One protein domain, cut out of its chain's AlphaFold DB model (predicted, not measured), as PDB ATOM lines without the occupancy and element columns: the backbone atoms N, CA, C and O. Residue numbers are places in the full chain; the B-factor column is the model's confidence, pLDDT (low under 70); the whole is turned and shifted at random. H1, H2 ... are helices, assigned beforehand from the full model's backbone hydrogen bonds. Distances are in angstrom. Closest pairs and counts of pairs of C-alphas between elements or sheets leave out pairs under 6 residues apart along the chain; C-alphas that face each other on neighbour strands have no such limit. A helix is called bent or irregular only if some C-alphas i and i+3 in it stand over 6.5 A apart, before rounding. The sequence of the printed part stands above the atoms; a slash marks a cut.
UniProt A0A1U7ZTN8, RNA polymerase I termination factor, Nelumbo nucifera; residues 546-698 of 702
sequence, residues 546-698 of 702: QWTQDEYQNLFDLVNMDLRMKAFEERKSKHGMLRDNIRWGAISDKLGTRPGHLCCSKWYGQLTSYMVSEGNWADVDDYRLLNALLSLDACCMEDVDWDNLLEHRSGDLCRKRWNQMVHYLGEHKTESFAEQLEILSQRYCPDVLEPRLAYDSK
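Overview. This is residues 546 to 698 of the 702 residues of the protein "RNA polymerase I termination factor" of Nelumbo nucifera (UniProt A0A1U7ZTN8). The longest helix, H1, stands between a crosswise pair of helices, H2 and H3, and a group in which H7 and H8 bridge H1 to H4. H5 runs nearly crosswise to H4 and H7, and little H6 lies near the ends of H5 and H7; long loops separate several of these helices. The printed part has 153 residues, with eight named helices, H1 to H8 in order, and no named strand: the class is all helix. It is compact, with a radius of gyration of the C-alphas of 15.5 A, and spans 45 by 34 by 25 A.

Along the chain. H1, residues 549 to 566, begins at C-alpha 549 (206.716, 239.384, 190.851) and is 25.9 A long. H2 is residues 584 to 591 and H3 residues 596 to 607, 14.7 A. H3 is neither bent nor irregular, but only just: C-alphas 604 and 607 are 6.2 A apart. H4 is residues 621 to 632, 16.2 A; H5, residues 651 to 663, 17.9 A, begins at C-alpha 651 (189.326, 218.003, 196.537). H6 is residues 666 to 669 and H7 residues 673 to 683, 15.4 A. H8, residues 686 to 696, 16.2 A, ends at C-alpha 696 (209.293, 218.116, 209.613); it is neither bent nor irregular, but only just, with C-alphas 687 and 690 6.3 A apart.

Arrangement. H1 is the hub, touching three helices. With residues 551 to 559 alone it touches H2, opposite ways at a steep tilt of 50 degrees; the closest C-alphas, of Leu 558 and Ile 587, are 6.0 A apart. H2 touches H3 about perpendicular, at 88 degrees, closest at C-alphas 588 and 596, 4.6 A. H1 touches H8 the same way at a steep tilt of 44 degrees, closest at C-alphas 564 and 691, 5.4 A. H1 and H7 only just touch, with 3 pairs of C-alphas within 8 A, closest at 553 and 683, 5.9 A. H4 touches H7, closest at C-alphas 626 and 681, 6.2 A, and H8, closest at 623 and 686, 6.0 A. H5 is close to but not clearly touching H4, with C-alphas 625 and 654 closest at 7.0 A. H6 is likewise close to but not clearly touching H7, with C-alphas 668 and 676 closest at 6.9 A. H1 and H4 are apart. Every O i to N i+4 pair is within hydrogen-bond range in H1, H2, H3, H4 and H7, against 8 of 9 in H5 and 5 of 7 in H8; H6 is too short for such a pair.

Size, cuts and confidence. The C-alphas of Lys 574 and Cys 635, the two farthest apart, are 46.3 A apart. The printed part has no cut. The links H1 to H2, H3 to H4 and H4 to H5 are long. The mean pLDDT of the printed part is 84.2, and residues 572 to 579 are under 70.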
ATOM      1  N   GLN A 546     203.017 247.964 196.839       84.38
ATOM      2  CA  GLN A 546     202.808 246.589 196.364       84.38
ATOM      3  C   GLN A 546     204.136 245.837 196.172       84.38
ATOM      4  O   GLN A 546     205.190 246.462 196.067       84.38
ATOM      5  N   TRP A 547     204.099 244.505 196.220       88.12
ATOM      6  CA  TRP A 547     205.254 243.632 195.965       88.12
ATOM      7  C   TRP A 547     205.287 243.267 194.479       88.12
ATOM      8  O   TRP A 547     204.227 242.958 193.932       88.12
ATOM      9  N   THR A 548     206.461 243.317 193.844       87.31
ATOM     10  CA  THR A 548     206.640 242.881 192.444       87.31
ATOM     11  C   THR A 548     206.750 241.358 192.339       87.31
ATOM     12  O   THR A 548     206.978 240.676 193.340       87.31
ATOM     13  N   GLN A 549     206.606 240.820 191.125       83.88
ATOM     14  CA  GLN A 549     206.716 239.384 190.851       83.88
ATOM     15  C   GLN A 549     208.077 238.821 191.298       83.88
ATOM     16  O   GLN A 549     208.137 237.863 192.066       83.88
ATOM     17  N   ASP A 550     209.160 239.501 190.930       85.88
ATOM     18  CA  ASP A 550     210.539 239.234 191.361       85.88
ATOM     19  C   ASP A 550     210.768 239.380 192.879       85.88
ATOM     20  O   ASP A 550     211.584 238.650 193.439       85.88
ATOM     21  N   GLU A 551     210.035 240.246 193.594       88.88
ATOM     22  CA  GLU A 551     210.088 240.269 195.068       88.88
ATOM     23  C   GLU A 551     209.405 239.055 195.709       88.88
ATOM     24  O   GLU A 551     209.786 238.671 196.817       88.88
ATOM     25  N   TYR A 552     208.410 238.454 195.047       87.25
ATOM     26  CA  TYR A 552     207.839 237.181 195.486       87.25
ATOM     27  C   TYR A 552     208.776 236.015 195.168       87.25
ATOM     28  O   TYR A 552     209.068 235.248 196.081       87.25
ATOM     29  N   GLN A 553     209.290 235.906 193.936       86.06
ATOM     30  CA  GLN A 553     210.186 234.805 193.553       86.06
ATOM     31  C   GLN A 553     211.449 234.782 194.424       86.06
ATOM     32  O   GLN A 553     211.702 233.790 195.094       86.06
ATOM     33  N   ASN A 554     212.150 235.911 194.554       90.44
ATOM     34  CA  ASN A 554     213.352 236.013 195.391       90.44
ATOM     35  C   ASN A 554     213.049 235.709 196.878       90.44
ATOM     36  O   ASN A 554     213.865 235.115 197.580       90.44
ATOM     37  N   LEU A 555     211.846 236.035 197.375       91.00
ATOM     38  CA  LEU A 555     211.423 235.605 198.714       91.00
ATOM     39  C   LEU A 555     211.231 234.080 198.804       91.00
ATOM     40  O   LEU A 555     211.665 233.499 199.799       91.00
ATOM     41  N   PHE A 556     210.626 233.438 197.799       88.19
ATOM     42  CA  PHE A 556     210.543 231.975 197.716       88.19
ATOM     43  C   PHE A 556     211.936 231.345 197.648       88.19
ATOM     44  O   PHE A 556     212.252 230.528 198.504       88.19
ATOM     45  N   ASP A 557     212.801 231.774 196.726       88.88
ATOM     46  CA  ASP A 557     214.164 231.251 196.553       88.88
ATOM     47  C   ASP A 557     214.965 231.308 197.865       88.88
ATOM     48  O   ASP A 557     215.589 230.329 198.286       88.88
ATOM     49  N   LEU A 558     214.902 232.446 198.570       91.31
ATOM     50  CA  LEU A 558     215.608 232.652 199.833       91.31
ATOM     51  C   LEU A 558     215.040 231.829 200.999       91.31
ATOM     52  O   LEU A 558     215.810 231.431 201.878       91.31
ATOM     53  N   VAL A 559     213.728 231.573 201.030       89.00
ATOM     54  CA  VAL A 559     213.111 230.687 202.032       89.00
ATOM     55  C   VAL A 559     213.398 229.224 201.706       89.00
ATOM     56  O   VAL A 559     213.866 228.499 202.579       89.00
ATOM     57  N   ASN A 560     213.207 228.808 200.453       86.38
ATOM     58  CA  ASN A 560     213.514 227.471 199.952       86.38
ATOM     59  C   ASN A 560     214.985 227.104 200.243       86.38
ATOM     60  O   ASN A 560     215.267 225.995 200.686       86.38
ATOM     61  N   MET A 561     215.918 228.054 200.106       86.38
ATOM     62  CA  MET A 561     217.320 227.906 200.521       86.38
ATOM     63  C   MET A 561     217.494 227.728 202.049       86.38
ATOM     64  O   MET A 561     218.219 226.823 202.458       86.38
ATOM     65  N   ASP A 562     216.862 228.543 202.912       86.50
ATOM     66  CA  ASP A 562     216.958 228.378 204.386       86.50
ATOM     67  C   ASP A 562     216.323 227.050 204.849       86.50
ATOM     68  O   ASP A 562     216.837 226.417 205.771       86.50
ATOM     69  N   LEU A 563     215.265 226.581 204.174       82.81
ATOM     70  CA  LEU A 563     214.647 225.266 204.392       82.81
ATOM     71  C   LEU A 563     215.555 224.112 203.931       82.81
ATOM     72  O   LEU A 563     215.798 223.194 204.715       82.81
ATOM     73  N   ARG A 564     216.132 224.175 202.719       82.94
ATOM     74  CA  ARG A 564     217.097 223.170 202.227       82.94
ATOM     75  C   ARG A 564     218.308 223.044 203.156       82.94
ATOM     76  O   ARG A 564     218.704 221.929 203.475       82.94
ATOM     77  N   MET A 565     218.854 224.152 203.667       83.06
ATOM     78  CA  MET A 565     219.944 224.102 204.656       83.06
ATOM     79  C   MET A 565     219.501 223.445 205.975       83.06
ATOM     80  O   MET A 565     220.237 222.642 206.549       83.06
ATOM     81  N   LYS A 566     218.276 223.720 206.442       79.50
ATOM     82  CA  LYS A 566     217.715 223.119 207.665       79.50
ATOM     83  C   LYS A 566     217.406 221.632 207.569       79.50
ATOM     84  O   LYS A 566     217.439 220.963 208.601       79.50
ATOM     85  N   ALA A 567     217.183 221.093 206.372       75.19
ATOM     86  CA  ALA A 567     217.101 219.648 206.170       75.19
ATOM     87  C   ALA A 567     218.377 218.923 206.649       75.19
ATOM     88  O   ALA A 567     218.308 217.767 207.065       75.19
ATOM     89  N   PHE A 568     219.519 219.620 206.723       74.00
ATOM     90  CA  PHE A 568     220.769 219.115 207.301       74.00
ATOM     91  C   PHE A 568     221.009 219.566 208.757       74.00
ATOM     92  O   PHE A 568     221.683 218.862 209.505       74.00
ATOM     93  N   GLU A 569     220.424 220.680 209.209       77.50
ATOM     94  CA  GLU A 569     220.525 221.132 210.609       77.50
ATOM     95  C   GLU A 569     219.651 220.316 211.591       77.50
ATOM     96  O   GLU A 569     218.665 219.670 211.230       77.50
ATOM     97  N   GLU A 570     219.989 220.382 212.881       74.81
ATOM     98  CA  GLU A 570     219.148 219.891 213.981       74.81
ATOM     99  C   GLU A 570     217.935 220.811 214.206       74.81
ATOM    100  O   GLU A 570     218.073 222.040 214.248       74.81
ATOM    101  N   ARG A 571     216.749 220.233 214.444       72.44
ATOM    102  CA  ARG A 571     215.495 220.969 214.688       72.44
ATOM    103  C   ARG A 571     215.438 221.541 216.115       72.44
ATOM    104  O   ARG A 571     214.691 221.083 216.972       72.44
ATOM    105  N   LYS A 572     216.266 222.556 216.361       65.38
ATOM    106  CA  LYS A 572     216.398 223.264 217.646       65.38
ATOM    107  C   LYS A 572     215.163 224.114 217.957       65.38
ATOM    108  O   LYS A 572     214.822 225.000 217.171       65.38
ATOM    109  N   SER A 573     214.543 223.886 219.116       61.72
ATOM    110  CA  SER A 573     213.307 224.543 219.545       61.72
ATOM    111  C   SER A 573     213.549 226.025 219.813       61.72
ATOM    112  O   SER A 573     212.863 226.843 219.208       61.72
ATOM    113  N   LYS A 574     214.557 226.336 220.652       55.34
ATOM    114  CA  LYS A 574     215.132 227.612 221.151       55.34
ATOM    115  C   LYS A 574     214.292 228.894 221.196       55.34
ATOM    116  O   LYS A 574     214.478 229.676 222.128       55.34
ATOM    117  N   HIS A 575     213.455 229.190 220.208       52.38
ATOM    118  CA  HIS A 575     212.527 230.326 220.176       52.38
ATOM    119  C   HIS A 575     211.051 229.934 219.948       52.38
ATOM    120  O   HIS A 575     210.203 230.790 220.174       52.38
ATOM    121  N   GLY A 576     210.731 228.698 219.526       53.38
ATOM    122  CA  GLY A 576     209.412 228.025 219.585       53.38
ATOM    123  C   GLY A 576     208.199 228.655 218.871       53.38
ATOM    124  O   GLY A 576     207.163 228.017 218.739       53.38
ATOM    125  N   MET A 577     208.301 229.904 218.422       55.75
ATOM    126  CA  MET A 577     207.159 230.801 218.188       55.75
ATOM    127  C   MET A 577     206.811 230.999 216.700       55.75
ATOM    128  O   MET A 577     205.881 231.733 216.380       55.75
ATOM    129  N   LEU A 578     207.563 230.387 215.778       63.84
ATOM    130  CA  LEU A 578     207.323 230.449 214.331       63.84
ATOM    131  C   LEU A 578     207.575 229.077 213.698       63.84
ATOM    132  O   LEU A 578     208.674 228.540 213.835       63.84
ATOM    133  N   ARG A 579     206.570 228.581 212.968       67.94
ATOM    134  CA  ARG A 579     206.454 227.237 212.368       67.94
ATOM    135  C   ARG A 579     207.756 226.692 211.768       67.94
ATOM    136  O   ARG A 579     208.240 225.645 212.181       67.94
ATOM    137  N   ASP A 580     208.361 227.468 210.871       74.38
ATOM    138  CA  ASP A 580     209.506 227.054 210.050       74.38
ATOM    139  C   ASP A 580     210.877 227.460 210.654       74.38
ATOM    140  O   ASP A 580     211.930 227.302 210.026       74.38
ATOM    141  N   ASN A 581     210.879 228.113 211.827       78.69
ATOM    142  CA  ASN A 581     212.051 228.743 212.463       78.69
ATOM    143  C   ASN A 581     212.888 229.635 211.499       78.69
ATOM    144  O   ASN A 581     214.118 229.684 211.568       78.69
ATOM    145  N   ILE A 582     212.253 230.263 210.496       84.81
ATOM    146  CA  ILE A 582     212.940 230.975 209.396       84.81
ATOM    147  C   ILE A 582     213.746 232.182 209.883       84.81
ATOM    148  O   ILE A 582     213.274 233.024 210.653       84.81
ATOM    149  N   ARG A 583     214.974 232.300 209.362       86.06
ATOM    150  CA  ARG A 583     215.929 233.372 209.677       86.06
ATOM    151  C   ARG A 583     215.585 234.680 208.951       86.06
ATOM    152  O   ARG A 583     216.392 235.220 208.197       86.06
ATOM    153  N   TRP A 584     214.401 235.237 209.214       88.25
ATOM    154  CA  TRP A 584     213.844 236.411 208.520       88.25
ATOM    155  C   TRP A 584     214.759 237.641 208.446       88.25
ATOM    156  O   TRP A 584     214.637 238.432 207.513       88.25
ATOM    157  N   GLY A 585     215.678 237.816 209.401       87.19
ATOM    158  CA  GLY A 585     216.709 238.856 209.332       87.19
ATOM    159  C   GLY A 585     217.703 238.638 208.185       87.19
ATOM    160  O   GLY A 585     217.943 239.558 207.414       87.19
ATOM    161  N   ALA A 586     218.214 237.415 208.024       88.25
ATOM    162  CA  ALA A 586     219.161 237.066 206.965       88.25
ATOM    163  C   ALA A 586     218.502 237.065 205.575       88.25
ATOM    164  O   ALA A 586     219.096 237.546 204.614       88.25
ATOM    165  N   ILE A 587     217.251 236.596 205.477       90.06
ATOM    166  CA  ILE A 587     216.457 236.687 204.239       90.06
ATOM    167  C   ILE A 587     216.220 238.151 203.856       90.06
ATOM    168  O   ILE A 587     216.408 238.525 202.707       90.06
ATOM    169  N   SER A 588     215.874 239.008 204.819       89.81
ATOM    170  CA  SER A 588     215.702 240.449 204.591       89.81
ATOM    171  C   SER A 588     216.984 241.150 204.141       89.81
ATOM    172  O   SER A 588     216.931 241.994 203.250       89.81
ATOM    173  N   ASP A 589     218.120 240.779 204.735       87.50
ATOM    174  CA  ASP A 589     219.433 241.307 204.369       87.50
ATOM    175  C   ASP A 589     219.846 240.893 202.945       87.50
ATOM    176  O   ASP A 589     220.453 241.701 202.245       87.50
ATOM    177  N   LYS A 590     219.487 239.679 202.493       88.81
ATOM    178  CA  LYS A 590     219.703 239.221 201.107       88.81
ATOM    179  C   LYS A 590     218.709 239.831 200.107       88.81
ATOM    180  O   LYS A 590     219.117 240.224 199.021       88.81
ATOM    181  N   LEU A 591     217.428 239.938 200.471       87.25
ATOM    182  CA  LEU A 591     216.362 240.469 199.608       87.25
ATOM    183  C   LEU A 591     216.516 241.978 199.349       87.25
ATOM    184  O   LEU A 591     216.115 242.472 198.300       87.25
ATOM    185  N   GLY A 592     217.063 242.738 200.306       84.00
ATOM    186  CA  GLY A 592     217.467 244.142 200.133       84.00
ATOM    187  C   GLY A 592     216.341 245.177 199.953       84.00
ATOM    188  O   GLY A 592     216.579 246.368 200.157       84.00
ATOM    189  N   THR A 593     215.112 244.762 199.626       86.06
ATOM    190  CA  THR A 593     213.966 245.655 199.373       86.06
ATOM    191  C   THR A 593     212.986 245.764 200.544       86.06
ATOM    192  O   THR A 593     212.315 246.791 200.688       86.06
ATOM    193  N   ARG A 594     212.876 244.735 201.401       85.75
ATOM    194  CA  ARG A 594     211.872 244.646 202.482       85.75
ATOM    195  C   ARG A 594     212.495 244.217 203.823       85.75
ATOM    196  O   ARG A 594     213.319 243.306 203.846       85.75
ATOM    197  N   PRO A 595     212.089 244.824 204.959       85.56
ATOM    198  CA  PRO A 595     212.520 244.415 206.297       85.56
ATOM    199  C   PRO A 595     211.848 243.103 206.742       85.56
ATOM    200  O   PRO A 595     210.641 242.942 206.582       85.56
ATOM    201  N   GLY A 596     212.596 242.212 207.399       87.62
ATOM    202  CA  GLY A 596     212.208 240.809 207.638       87.62
ATOM    203  C   GLY A 596     210.882 240.549 208.357       87.62
ATOM    204  O   GLY A 596     210.271 239.509 208.139       87.62
ATOM    205  N   HIS A 597     210.376 241.494 209.155       84.31
ATOM    206  CA  HIS A 597     209.038 241.374 209.750       84.31
ATOM    207  C   HIS A 597     207.916 241.439 208.698       84.31
ATOM    208  O   HIS A 597     206.891 240.786 208.868       84.31
ATOM    209  N   LEU A 598     208.112 242.175 207.595       88.50
ATOM    210  CA  LEU A 598     207.182 242.184 206.465       88.50
ATOM    211  C   LEU A 598     207.323 240.919 205.613       88.50
ATOM    212  O   LEU A 598     206.307 240.411 205.158       88.50
ATOM    213  N   CYS A 599     208.536 240.379 205.454       89.81
ATOM    214  CA  CYS A 599     208.753 239.091 204.785       89.81
ATOM    215  C   CYS A 599     208.040 237.958 205.542       89.81
ATOM    216  O   CYS A 599     207.230 237.250 204.957       89.81
ATOM    217  N   CYS A 600     208.234 237.878 206.863       88.62
ATOM    218  CA  CYS A 600     207.530 236.951 207.756       88.62
ATOM    219  C   CYS A 600     206.002 237.105 207.676       88.62
ATOM    220  O   CYS A 600     205.277 236.119 207.570       88.62
ATOM    221  N   SER A 601     205.508 238.346 207.724       88.31
ATOM    222  CA  SER A 601     204.074 238.652 207.670       88.31
ATOM    223  C   SER A 601     203.440 238.335 206.308       88.31
ATOM    224  O   SER A 601     202.269 237.970 206.261       88.31
ATOM    225  N   LYS A 602     204.205 238.426 205.212       89.88
ATOM    226  CA  LYS A 602     203.786 237.994 203.871       89.88
ATOM    227  C   LYS A 602     203.832 236.480 203.695       89.88
ATOM    228  O   LYS A 602     202.889 235.926 203.139       89.88
ATOM    229  N   TRP A 603     204.881 235.822 204.190       90.00
ATOM    230  CA  TRP A 603     205.039 234.372 204.105       90.00
ATOM    231  C   TRP A 603     203.869 233.648 204.772       90.00
ATOM    232  O   TRP A 603     203.071 233.016 204.088       90.00
ATOM    233  N   TYR A 604     203.692 233.840 206.081       87.12
ATOM    234  CA  TYR A 604     202.649 233.148 206.842       87.12
ATOM    235  C   TYR A 604     201.235 233.713 206.645       87.12
ATOM    236  O   TYR A 604     200.266 233.050 206.995       87.12
ATOM    237  N   GLY A 605     201.104 234.944 206.137       84.06
ATOM    238  CA  GLY A 605     199.807 235.608 205.966       84.06
ATOM    239  C   GLY A 605     199.212 235.535 204.559       84.06
ATOM    240  O   GLY A 605     198.067 235.948 204.394       84.06
ATOM    241  N   GLN A 606     199.977 235.099 203.549       84.06
ATOM    242  CA  GLN A 606     199.532 235.036 202.145       84.06
ATOM    243  C   GLN A 606     200.174 233.886 201.358       84.06
ATOM    244  O   GLN A 606     199.479 233.215 200.602       84.06
ATOM    245  N   LEU A 607     201.485 233.662 201.502       84.56
ATOM    246  CA  LEU A 607     202.188 232.685 200.663       84.56
ATOM    247  C   LEU A 607     201.916 231.247 201.121       84.56
ATOM    248  O   LEU A 607     201.322 230.497 200.359       84.56
ATOM    249  N   THR A 608     202.235 230.869 202.363       84.50
ATOM    250  CA  THR A 608     201.820 229.559 202.906       84.50
ATOM    251  C   THR A 608     200.342 229.565 203.273       84.50
ATOM    252  O   THR A 608     199.851 230.570 203.791       84.50
ATOM    253  N   SER A 609     199.652 228.436 203.101       80.12
ATOM    254  CA  SER A 609     198.242 228.304 203.486       80.12
ATOM    255  C   SER A 609     198.002 228.610 204.972       80.12
ATOM    256  O   SER A 609     198.656 228.036 205.846       80.12
ATOM    257  N   TYR A 610     197.009 229.453 205.281       79.31
ATOM    258  CA  TYR A 610     196.555 229.667 206.665       79.31
ATOM    259  C   TYR A 610     195.941 228.393 207.265       79.31
ATOM    260  O   TYR A 610     196.007 228.194 208.477       79.31
ATOM    261  N   MET A 611     195.424 227.502 206.413       82.19
ATOM    262  CA  MET A 611     194.815 226.219 206.786       82.19
ATOM    263  C   MET A 611     195.812 225.282 207.488       82.19
ATOM    264  O   MET A 611     195.398 224.382 208.209       82.19
ATOM    265  N   VAL A 612     197.121 225.533 207.361       82.81
ATOM    266  CA  VAL A 612     198.153 224.863 208.169       82.81
ATOM    267  C   VAL A 612     198.007 225.190 209.655       82.81
ATOM    268  O   VAL A 612     198.115 224.307 210.498       82.81
ATOM    269  N   SER A 613     197.709 226.447 210.000       75.31
ATOM    270  CA  SER A 613     197.476 226.841 211.399       75.31
ATOM    271  C   SER A 613     196.159 226.302 211.974       75.31
ATOM    272  O   SER A 613     195.976 226.311 213.188       75.31
ATOM    273  N   GLU A 614     195.276 225.795 211.110       81.81
ATOM    274  CA  GLU A 614     194.041 225.089 211.465       81.81
ATOM    275  C   GLU A 614     194.232 223.557 211.544       81.81
ATOM    276  O   GLU A 614     193.307 222.855 211.931       81.81
ATOM    277  N   GLY A 615     195.391 223.020 211.129       82.75
ATOM    278  CA  GLY A 615     195.639 221.576 210.959       82.75
ATOM    279  C   GLY A 615     195.046 220.957 209.680       82.75
ATOM    280  O   GLY A 615     195.365 219.821 209.325       82.75
ATOM    281  N   ASN A 616     194.239 221.718 208.937       86.88
ATOM    282  CA  ASN A 616     193.529 221.298 207.722       86.88
ATOM    283  C   ASN A 616     194.439 221.126 206.486       86.88
ATOM    284  O   ASN A 616     193.979 220.689 205.432       86.88
ATOM    285  N   TRP A 617     195.715 221.504 206.586       89.44
ATOM    286  CA  TRP A 617     196.714 221.462 205.514       89.44
ATOM    287  C   TRP A 617     198.106 221.244 206.125       89.44
ATOM    288  O   TRP A 617     198.323 221.623 207.275       89.44
ATOM    289  N   ALA A 618     199.052 220.653 205.398       85.88
ATOM    290  CA  ALA A 618     200.428 220.460 205.864       85.88
ATOM    291  C   ALA A 618     201.433 221.279 205.043       85.88
ATOM    292  O   ALA A 618     201.188 221.653 203.899       85.88
ATOM    293  N   ASP A 619     202.605 221.517 205.624       81.69
ATOM    294  CA  ASP A 619     203.697 222.306 205.037       81.69
ATOM    295  C   ASP A 619     204.227 221.744 203.711       81.69
ATOM    296  O   ASP A 619     204.789 222.476 202.899       81.69
ATOM    297  N   VAL A 620     204.031 220.443 203.507       86.69
ATOM    298  CA  VAL A 620     204.410 219.687 202.310       86.69
ATOM    299  C   VAL A 620     203.294 219.626 201.264       86.69
ATOM    300  O   VAL A 620     203.571 219.332 200.104       86.69
ATOM    301  N   ASP A 621     202.045 219.928 201.637       88.56
ATOM    302  CA  ASP A 621     200.883 219.739 200.760       88.56
ATOM    303  C   ASP A 621     200.838 220.762 199.620       88.56
ATOM    304  O   ASP A 621     200.387 220.430 198.530       88.56
ATOM    305  N   ASP A 622     201.388 221.966 199.822       89.38
ATOM    306  CA  ASP A 622     201.570 222.964 198.754       89.38
ATOM    307  C   ASP A 622     202.438 222.423 197.602       89.38
ATOM    308  O   ASP A 622     202.141 222.662 196.433       89.38
ATOM    309  N   TYR A 623     203.489 221.665 197.935       88.50
ATOM    310  CA  TYR A 623     204.403 221.059 196.965       88.50
ATOM    311  C   TYR A 623     203.806 219.778 196.366       88.50
ATOM    312  O   TYR A 623     203.878 219.572 195.160       88.50
ATOM    313  N   ARG A 624     203.154 218.935 197.185       89.62
ATOM    314  CA  ARG A 624     202.446 217.732 196.705       89.62
ATOM    315  C   ARG A 624     201.351 218.081 195.696       89.62
ATOM    316  O   ARG A 624     201.274 217.433 194.660       89.62
ATOM    317  N   LEU A 625     200.557 219.118 195.976       91.12
ATOM    318  CA  LEU A 625     199.493 219.604 195.097       91.12
ATOM    319  C   LEU A 625     200.037 219.989 193.715       91.12
ATOM    320  O   LEU A 625     199.513 219.540 192.702       91.12
ATOM    321  N   LEU A 626     201.107 220.787 193.668       90.31
ATOM    322  CA  LEU A 626     201.699 221.226 192.402       90.31
ATOM    323  C   LEU A 626     202.411 220.095 191.658       90.31
ATOM    324  O   LEU A 626     202.304 220.029 190.438       90.31
ATOM    325  N   ASN A 627     203.075 219.177 192.366       89.19
ATOM    326  CA  ASN A 627     203.676 217.994 191.749       89.19
ATOM    327  C   ASN A 627     202.611 217.091 191.107       89.19
ATOM    328  O   ASN A 627     202.824 216.600 190.000       89.19
ATOM    329  N   ALA A 628     201.465 216.894 191.770       90.25
ATOM    330  CA  ALA A 628     200.344 216.122 191.234       90.25
ATOM    331  C   ALA A 628     199.733 216.800 189.996       90.25
ATOM    332  O   ALA A 628     199.624 216.162 188.954       90.25
ATOM    333  N   LEU A 629     199.437 218.106 190.066       90.62
ATOM    334  CA  LEU A 629     198.918 218.877 188.926       90.62
ATOM    335  C   LEU A 629     199.872 218.856 187.718       90.62
ATOM    336  O   LEU A 629     199.428 218.638 186.596       90.62
ATOM    337  N   LEU A 630     201.180 219.021 187.947       88.00
ATOM    338  CA  LEU A 630     202.204 218.976 186.894       88.00
ATOM    339  C   LEU A 630     202.394 217.564 186.304       88.00
ATOM    340  O   LEU A 630     202.835 217.438 185.168       88.00
ATOM    341  N   SER A 631     202.054 216.512 187.053       87.56
ATOM    342  CA  SER A 631     202.097 215.119 186.575       87.56
ATOM    343  C   SER A 631     200.824 214.691 185.834       87.56
ATOM    344  O   SER A 631     200.835 213.656 185.172       87.56
ATOM    345  N   LEU A 632     199.731 215.452 185.968       86.25
ATOM    346  CA  LEU A 632     198.426 215.158 185.367       86.25
ATOM    347  C   LEU A 632     198.280 215.724 183.940       86.25
ATOM    348  O   LEU A 632     197.404 215.279 183.209       86.25
ATOM    349  N   ASP A 633     199.116 216.702 183.567       79.56
ATOM    350  CA  ASP A 633     199.109 217.422 182.274       79.56
ATOM    351  C   ASP A 633     197.716 217.964 181.865       79.56
ATOM    352  O   ASP A 633     197.310 217.959 180.702       79.56
ATOM    353  N   ALA A 634     196.942 218.410 182.863       84.81
ATOM    354  CA  ALA A 634     195.572 218.883 182.683       84.81
ATOM    355  C   ALA A 634     195.518 220.229 181.932       84.81
ATOM    356  O   ALA A 634     196.252 221.166 182.257       84.81
ATOM    357  N   CYS A 635     194.610 220.355 180.959       82.75
ATOM    358  CA  CYS A 635     194.511 221.548 180.113       82.75
ATOM    359  C   CYS A 635     193.802 222.725 180.810       82.75
ATOM    360  O   CYS A 635     194.175 223.883 180.597       82.75
ATOM    361  N   CYS A 636     192.802 222.457 181.656       85.25
ATOM    362  CA  CYS A 636     192.102 223.470 182.450       85.25
ATOM    363  C   CYS A 636     191.794 223.015 183.892       85.25
ATOM    364  O   CYS A 636     192.117 221.900 184.294       85.25
ATOM    365  N   MET A 637     191.177 223.893 184.698       85.44
ATOM    366  CA  MET A 637     190.844 223.594 186.103       85.44
ATOM    367  C   MET A 637     189.740 222.527 186.216       85.44
ATOM    368  O   MET A 637     189.601 221.881 187.253       85.44
ATOM    369  N   GLU A 638     188.946 222.383 185.160       86.88
ATOM    370  CA  GLU A 638     187.790 221.505 185.043       86.88
ATOM    371  C   GLU A 638     188.180 220.069 184.640       86.88
ATOM    372  O   GLU A 638     187.460 219.141 184.998       86.88
ATOM    373  N   ASP A 639     189.332 219.878 183.981       86.94
ATOM    374  CA  ASP A 639     189.892 218.554 183.644       86.94
ATOM    375  C   ASP A 639     190.564 217.864 184.847       86.94
ATOM    376  O   ASP A 639     190.877 216.673 184.806       86.94
ATOM    377  N   VAL A 640     190.834 218.614 185.919       89.00
ATOM    378  CA  VAL A 640     191.476 218.099 187.132       89.00
ATOM    379  C   VAL A 640     190.442 217.382 187.999       89.00
ATOM    380  O   VAL A 640     189.542 218.011 188.558       89.00
ATOM    381  N   ASP A 641     190.626 216.077 188.206       89.50
ATOM    382  CA  ASP A 641     189.948 215.336 189.273       89.50
ATOM    383  C   ASP A 641     190.513 215.769 190.635       89.50
ATOM    384  O   ASP A 641     191.489 215.217 191.141       89.50
ATOM    385  N   TRP A 642     189.921 216.819 191.210       91.12
ATOM    386  CA  TRP A 642     190.366 217.401 192.475       91.12
ATOM    387  C   TRP A 642     190.249 216.432 193.653       91.12
ATOM    388  O   TRP A 642     191.073 216.519 194.566       91.12
ATOM    389  N   ASP A 643     189.248 215.548 193.660       89.00
ATOM    390  CA  ASP A 643     188.946 214.679 194.801       89.00
ATOM    391  C   ASP A 643     189.886 213.472 194.885       89.00
ATOM    392  O   ASP A 643     190.232 213.064 195.993       89.00
ATOM    393  N   ASN A 644     190.386 212.972 193.750       87.81
ATOM    394  CA  ASN A 644     191.420 211.930 193.722       87.81
ATOM    395  C   ASN A 644     192.862 212.483 193.605       87.81
ATOM    396  O   ASN A 644     193.819 211.708 193.612       87.81
ATOM    397  N   LEU A 645     193.048 213.810 193.536       88.62
ATOM    398  CA  LEU A 645     194.353 214.459 193.313       88.62
ATOM    399  C   LEU A 645     195.380 214.236 194.438       88.62
ATOM    400  O   LEU A 645     196.583 214.207 194.176       88.62
ATOM    401  N   LEU A 646     194.929 214.128 195.692       88.88
ATOM    402  CA  LEU A 646     195.768 213.871 196.868       88.88
ATOM    403  C   LEU A 646     195.032 212.935 197.836       88.88
ATOM    404  O   LEU A 646     194.190 213.392 198.595       88.88
ATOM    405  N   GLU A 647     195.410 211.656 197.880       86.25
ATOM    406  CA  GLU A 647     194.789 210.599 198.712       86.25
ATOM    407  C   GLU A 647     194.506 211.003 200.180       86.25
ATOM    408  O   GLU A 647     193.540 210.551 200.792       86.25
ATOM    409  N   HIS A 648     195.329 211.883 200.762       85.88
ATOM    410  CA  HIS A 648     195.222 212.335 202.153       85.88
ATOM    411  C   HIS A 648     194.468 213.668 202.359       85.88
ATOM    412  O   HIS A 648     194.488 214.202 203.474       85.88
ATOM    413  N   ARG A 649     193.823 214.242 201.327       87.81
ATOM    414  CA  ARG A 649     193.057 215.511 201.373       87.81
ATOM    415  C   ARG A 649     191.825 215.460 200.456       87.81
ATOM    416  O   ARG A 649     191.896 214.922 199.367       87.81
ATOM    417  N   SER A 650     190.715 216.094 200.843       90.56
ATOM    418  CA  SER A 650     189.559 216.239 199.941       90.56
ATOM    419  C   SER A 650     189.798 217.289 198.850       90.56
ATOM    420  O   SER A 650     190.497 218.287 199.076       90.56
ATOM    421  N   GLY A 651     189.163 217.117 197.688       89.75
ATOM    422  CA  GLY A 651     189.326 218.003 196.537       89.75
ATOM    423  C   GLY A 651     188.857 219.426 196.791       89.75
ATOM    424  O   GLY A 651     189.496 220.372 196.330       89.75
ATOM    425  N   ASP A 652     187.845 219.606 197.641       89.69
ATOM    426  CA  ASP A 652     187.460 220.909 198.191       89.69
ATOM    427  C   ASP A 652     188.648 221.664 198.810       89.69
ATOM    428  O   ASP A 652     188.820 222.860 198.567       89.69
ATOM    429  N   LEU A 653     189.501 220.994 199.598       90.75
ATOM    430  CA  LEU A 653     190.664 221.623 200.234       90.75
ATOM    431  C   LEU A 653     191.755 221.930 199.201       90.75
ATOM    432  O   LEU A 653     192.311 223.032 199.217       90.75
ATOM    433  N   CYS A 654     192.005 220.999 198.278       91.69
ATOM    434  CA  CYS A 654     192.945 221.149 197.166       91.69
ATOM    435  C   CYS A 654     192.573 222.344 196.273       91.69
ATOM    436  O   CYS A 654     193.371 223.267 196.092       91.69
ATOM    437  N   ARG A 655     191.321 222.405 195.806       90.81
ATOM    438  CA  ARG A 655     190.774 223.481 194.970       90.81
ATOM    439  C   ARG A 655     190.690 224.806 195.731       90.81
ATOM    440  O   ARG A 655     191.023 225.860 195.180       90.81
ATOM    441  N   LYS A 656     190.323 224.787 197.020       90.88
ATOM    442  CA  LYS A 656     190.358 225.966 197.910       90.88
ATOM    443  C   LYS A 656     191.780 226.501 198.095       90.88
ATOM    444  O   LYS A 656     191.941 227.717 198.230       90.88
ATOM    445  N   ARG A 657     192.810 225.647 198.112       91.38
ATOM    446  CA  ARG A 657     194.214 226.075 198.199       91.38
ATOM    447  C   ARG A 657     194.743 226.585 196.859       91.38
ATOM    448  O   ARG A 657     195.285 227.690 196.837       91.38
ATOM    449  N   TRP A 658     194.506 225.872 195.757       91.50
ATOM    450  CA  TRP A 658     194.847 226.318 194.400       91.50
ATOM    451  C   TRP A 658     194.346 227.745 194.129       91.50
ATOM    452  O   TRP A 658     195.130 228.639 193.811       91.50
ATOM    453  N   ASN A 659     193.065 228.012 194.409       90.69
ATOM    454  CA  ASN A 659     192.473 229.343 194.247       90.69
ATOM    455  C   ASN A 659     193.147 230.441 195.099       90.69
ATOM    456  O   ASN A 659     193.197 231.596 194.676       90.69
ATOM    457  N   GLN A 660     193.709 230.119 196.274       89.06
ATOM    458  CA  GLN A 660     194.508 231.077 197.058       89.06
ATOM    459  C   GLN A 660     195.870 231.347 196.410       89.06
ATOM    460  O   GLN A 660     196.320 232.490 196.380       89.06
ATOM    461  N   MET A 661     196.529 230.307 195.892       89.75
ATOM    462  CA  MET A 661     197.838 230.418 195.240       89.75
ATOM    463  C   MET A 661     197.729 231.274 193.971       89.75
ATOM    464  O   MET A 661     198.472 232.247 193.830       89.75
ATOM    465  N   VAL A 662     196.720 231.001 193.137       89.31
ATOM    466  CA  VAL A 662     196.361 231.791 191.947       89.31
ATOM    467  C   VAL A 662     195.971 233.230 192.308       89.31
ATOM    468  O   VAL A 662     196.420 234.178 191.665       89.31
ATOM    469  N   HIS A 663     195.220 233.455 193.393       86.31
ATOM    470  CA  HIS A 663     194.910 234.814 193.862       86.31
ATOM    471  C   HIS A 663     196.174 235.642 194.196       86.31
ATOM    472  O   HIS A 663     196.158 236.869 194.075       86.31
ATOM    473  N   TYR A 664     197.283 235.002 194.582       82.62
ATOM    474  CA  TYR A 664     198.570 235.658 194.850       82.62
ATOM    475  C   TYR A 664     199.587 235.560 193.687       82.62
ATOM    476  O   TYR A 664     200.781 235.825 193.878       82.62
ATOM    477  N   LEU A 665     199.125 235.257 192.467       82.62
ATOM    478  CA  LEU A 665     199.871 235.497 191.221       82.62
ATOM    479  C   LEU A 665     199.819 236.966 190.762       82.62
ATOM    480  O   LEU A 665     200.707 237.416 190.043       82.62
ATOM    481  N   GLY A 666     198.844 237.747 191.240       80.19
ATOM    482  CA  GLY A 666     198.754 239.182 190.959       80.19
ATOM    483  C   GLY A 666     198.286 239.462 189.533       80.19
ATOM    484  O   GLY A 666     197.123 239.220 189.221       80.19
ATOM    485  N   GLU A 667     199.176 239.995 188.695       77.25
ATOM    486  CA  GLU A 667     198.899 240.259 187.275       77.25
ATOM    487  C   GLU A 667     198.719 238.944 186.502       77.25
ATOM    488  O   GLU A 667     197.744 238.800 185.770       77.25
ATOM    489  N   HIS A 668     199.517 237.914 186.810       79.00
ATOM    490  CA  HIS A 668     199.407 236.581 186.198       79.00
ATOM    491  C   HIS A 668     198.201 235.746 186.686       79.00
ATOM    492  O   HIS A 668     198.195 234.522 186.592       79.00
ATOM    493  N   LYS A 669     197.170 236.382 187.255       82.31
ATOM    494  CA  LYS A 669     195.908 235.717 187.620       82.31
ATOM    495  C   LYS A 669     195.018 235.458 186.388       82.31
ATOM    496  O   LYS A 669     194.084 234.667 186.468       82.31
ATOM    497  N   THR A 670     195.261 236.159 185.280       83.81
ATOM    498  CA  THR A 670     194.458 236.081 184.044       83.81
ATOM    499  C   THR A 670     195.096 235.263 182.920       83.81
ATOM    500  O   THR A 670     194.482 235.155 181.863       83.81
ATOM    501  N   GLU A 671     196.285 234.695 183.139       85.69
ATOM    502  CA  GLU A 671     196.942 233.792 182.176       85.69
ATOM    503  C   GLU A 671     196.210 232.437 182.113       85.69
ATOM    504  O   GLU A 671     195.310 232.170 182.918       85.69
ATOM    505  N   SER A 672     196.606 231.547 181.201       90.38
ATOM    506  CA  SER A 672     196.055 230.187 181.127       90.38
ATOM    507  C   SER A 672     196.367 229.340 182.371       90.38
ATOM    508  O   SER A 672     197.269 229.641 183.155       90.38
ATOM    509  N   PHE A 673     195.633 228.235 182.548       89.38
ATOM    510  CA  PHE A 673     195.871 227.282 183.637       89.38
ATOM    511  C   PHE A 673     197.309 226.729 183.627       89.38
ATOM    512  O   PHE A 673     197.945 226.675 184.679       89.38
ATOM    513  N   ALA A 674     197.848 226.412 182.444       88.31
ATOM    514  CA  ALA A 674     199.221 225.939 182.274       88.31
ATOM    515  C   ALA A 674     200.264 226.995 182.689       88.31
ATOM    516  O   ALA A 674     201.173 226.690 183.458       88.31
ATOM    517  N   GLU A 675     200.103 228.254 182.268       89.19
ATOM    518  CA  GLU A 675     201.007 229.354 182.652       89.19
ATOM    519  C   GLU A 675     200.939 229.643 184.164       89.19
ATOM    520  O   GLU A 675     201.966 229.852 184.815       89.19
ATOM    521  N   GLN A 676     199.743 229.589 184.762       90.62
ATOM    522  CA  GLN A 676     199.574 229.693 186.216       90.62
ATOM    523  C   GLN A 676     200.280 228.544 186.955       90.62
ATOM    524  O   GLN A 676     200.924 228.781 187.981       90.62
ATOM    525  N   LEU A 677     200.180 227.313 186.441       89.50
ATOM    526  CA  LEU A 677     200.822 226.126 187.006       89.50
ATOM    527  C   LEU A 677     202.351 226.188 186.885       89.50
ATOM    528  O   LEU A 677     203.035 225.888 187.863       89.50
ATOM    529  N   GLU A 678     202.891 226.648 185.753       88.75
ATOM    530  CA  GLU A 678     204.335 226.836 185.569       88.75
ATOM    531  C   GLU A 678     204.889 227.903 186.530       88.75
ATOM    532  O   GLU A 678     205.846 227.656 187.265       88.75
ATOM    533  N   ILE A 679     204.245 229.071 186.619       87.44
ATOM    534  CA  ILE A 679     204.677 230.140 187.534       87.44
ATOM    535  C   ILE A 679     204.585 229.680 189.001       87.44
ATOM    536  O   ILE A 679     205.397 230.088 189.838       87.44
ATOM    537  N   LEU A 680     203.617 228.825 189.350       88.50
ATOM    538  CA  LEU A 680     203.521 228.252 190.693       88.50
ATOM    539  C   LEU A 680     204.561 227.149 190.946       88.50
ATOM    540  O   LEU A 680     205.140 227.144 192.032       88.50
ATOM    541  N   SER A 681     204.874 226.279 189.983       86.62
ATOM    542  CA  SER A 681     205.912 225.249 190.152       86.62
ATOM    543  C   SER A 681     207.317 225.859 190.269       86.62
ATOM    544  O   SER A 681     208.100 225.432 191.117       86.62
ATOM    545  N   GLN A 682     207.608 226.943 189.536       85.06
ATOM    546  CA  GLN A 682     208.848 227.722 189.681       85.06
ATOM    547  C   GLN A 682     208.988 228.380 191.074       85.06
ATOM    548  O   GLN A 682     210.095 228.485 191.611       85.06
ATOM    549  N   ARG A 683     207.881 228.804 191.702       83.00
ATOM    550  CA  ARG A 683     207.862 229.385 193.065       83.00
ATOM    551  C   ARG A 683     208.009 228.321 194.157       83.00
ATOM    552  O   ARG A 683     208.875 228.407 195.032       83.00
ATOM    553  N   TYR A 684     207.152 227.307 194.113       80.50
ATOM    554  CA  TYR A 684     207.089 226.205 195.073       80.50
ATOM    555  C   TYR A 684     207.890 225.008 194.539       80.50
ATOM    556  O   TYR A 684     207.372 223.903 194.416       80.50
ATOM    557  N   CYS A 685     209.157 225.267 194.204       76.88
ATOM    558  CA  CYS A 685     210.084 224.342 193.553       76.88
ATOM    559  C   CYS A 685     209.958 222.882 194.070       76.88
ATOM    560  O   CYS A 685     210.234 222.649 195.254       76.88
ATOM    561  N   PRO A 686     209.580 221.909 193.210       72.62
ATOM    562  CA  PRO A 686     209.305 220.517 193.585       72.62
ATOM    563  C   PRO A 686     210.360 219.851 194.476       72.62
ATOM    564  O   PRO A 686     210.012 219.262 195.499       72.62
ATOM    565  N   ASP A 687     211.654 219.998 194.171       75.62
ATOM    566  CA  ASP A 687     212.755 219.413 194.957       75.62
ATOM    567  C   ASP A 687     213.019 220.084 196.325       75.62
ATOM    568  O   ASP A 687     214.000 219.775 197.004       75.62
ATOM    569  N   VAL A 688     212.122 220.960 196.790       78.62
ATOM    570  CA  VAL A 688     212.036 221.388 198.200       78.62
ATOM    571  C   VAL A 688     211.192 220.413 199.042       78.62
ATOM    572  O   VAL A 688     211.376 220.372 200.260       78.62
ATOM    573  N   LEU A 689     210.332 219.587 198.427       81.81
ATOM    574  CA  LEU A 689     209.452 218.629 199.112       81.81
ATOM    575  C   LEU A 689     210.226 217.644 200.004       81.81
ATOM    576  O   LEU A 689     209.934 217.545 201.194       81.81
ATOM    577  N   GLU A 690     211.244 216.971 199.465       83.50
ATOM    578  CA  GLU A 690     212.062 216.012 200.224       83.50
ATOM    579  C   GLU A 690     212.849 216.681 201.373       83.50
ATOM    580  O   GLU A 690     212.722 216.239 202.517       83.50
ATOM    581  N   PRO A 691     213.568 217.807 201.163       81.25
ATOM    582  CA  PRO A 691     214.122 218.613 202.254       81.25
ATOM    583  C   PRO A 691     213.103 219.025 203.330       81.25
ATOM    584  O   PRO A 691     213.453 219.084 204.511       81.25
ATOM    585  N   ARG A 692     211.851 219.310 202.948       80.19
ATOM    586  CA  ARG A 692     210.780 219.698 203.875       80.19
ATOM    587  C   ARG A 692     210.293 218.505 204.701       80.19
ATOM    588  O   ARG A 692     210.281 218.598 205.928       80.19
ATOM    589  N   LEU A 693     210.008 217.366 204.065       83.25
ATOM    590  CA  LEU A 693     209.689 216.094 204.730       83.25
ATOM    591  C   LEU A 693     210.804 215.674 205.704       83.25
ATOM    592  O   LEU A 693     210.533 215.329 206.856       83.25
ATOM    593  N   ALA A 694     212.066 215.787 205.281       82.19
ATOM    594  CA  ALA A 694     213.247 215.495 206.091       82.19
ATOM    595  C   ALA A 694     213.490 216.496 207.240       82.19
ATOM    596  O   ALA A 694     214.254 216.194 208.155       82.19
ATOM    597  N   TYR A 695     212.866 217.679 207.225       79.38
ATOM    598  CA  TYR A 695     212.888 218.621 208.348       79.38
ATOM    599  C   TYR A 695     211.726 218.389 209.320       79.38
ATOM    600  O   TYR A 695     211.937 218.332 210.533       79.38
ATOM    601  N   ASP A 696     210.509 218.221 208.800       78.25
ATOM    602  CA  ASP A 696     209.293 218.116 209.613       78.25
ATOM    603  C   ASP A 696     209.207 216.797 210.392       78.25
ATOM    604  O   ASP A 696     208.683 216.780 211.509       78.25
ATOM    605  N   SER A 697     209.806 215.728 209.854       81.50
ATOM    606  CA  SER A 697     209.970 214.425 210.519       81.50
ATOM    607  C   SER A 697     211.004 214.411 211.655       81.50
ATOM    608  O   SER A 697     210.997 213.486 212.469       81.50
ATOM    609  N   LYS A 698     211.887 215.418 211.768       79.88
ATOM    610  CA  LYS A 698     212.873 215.463 212.861       79.88
ATOM    611  C   LYS A 698     212.201 215.797 214.199       79.88
ATOM    612  O   LYS A 698     211.406 216.743 214.249       79.88
TER     613      LYS A 698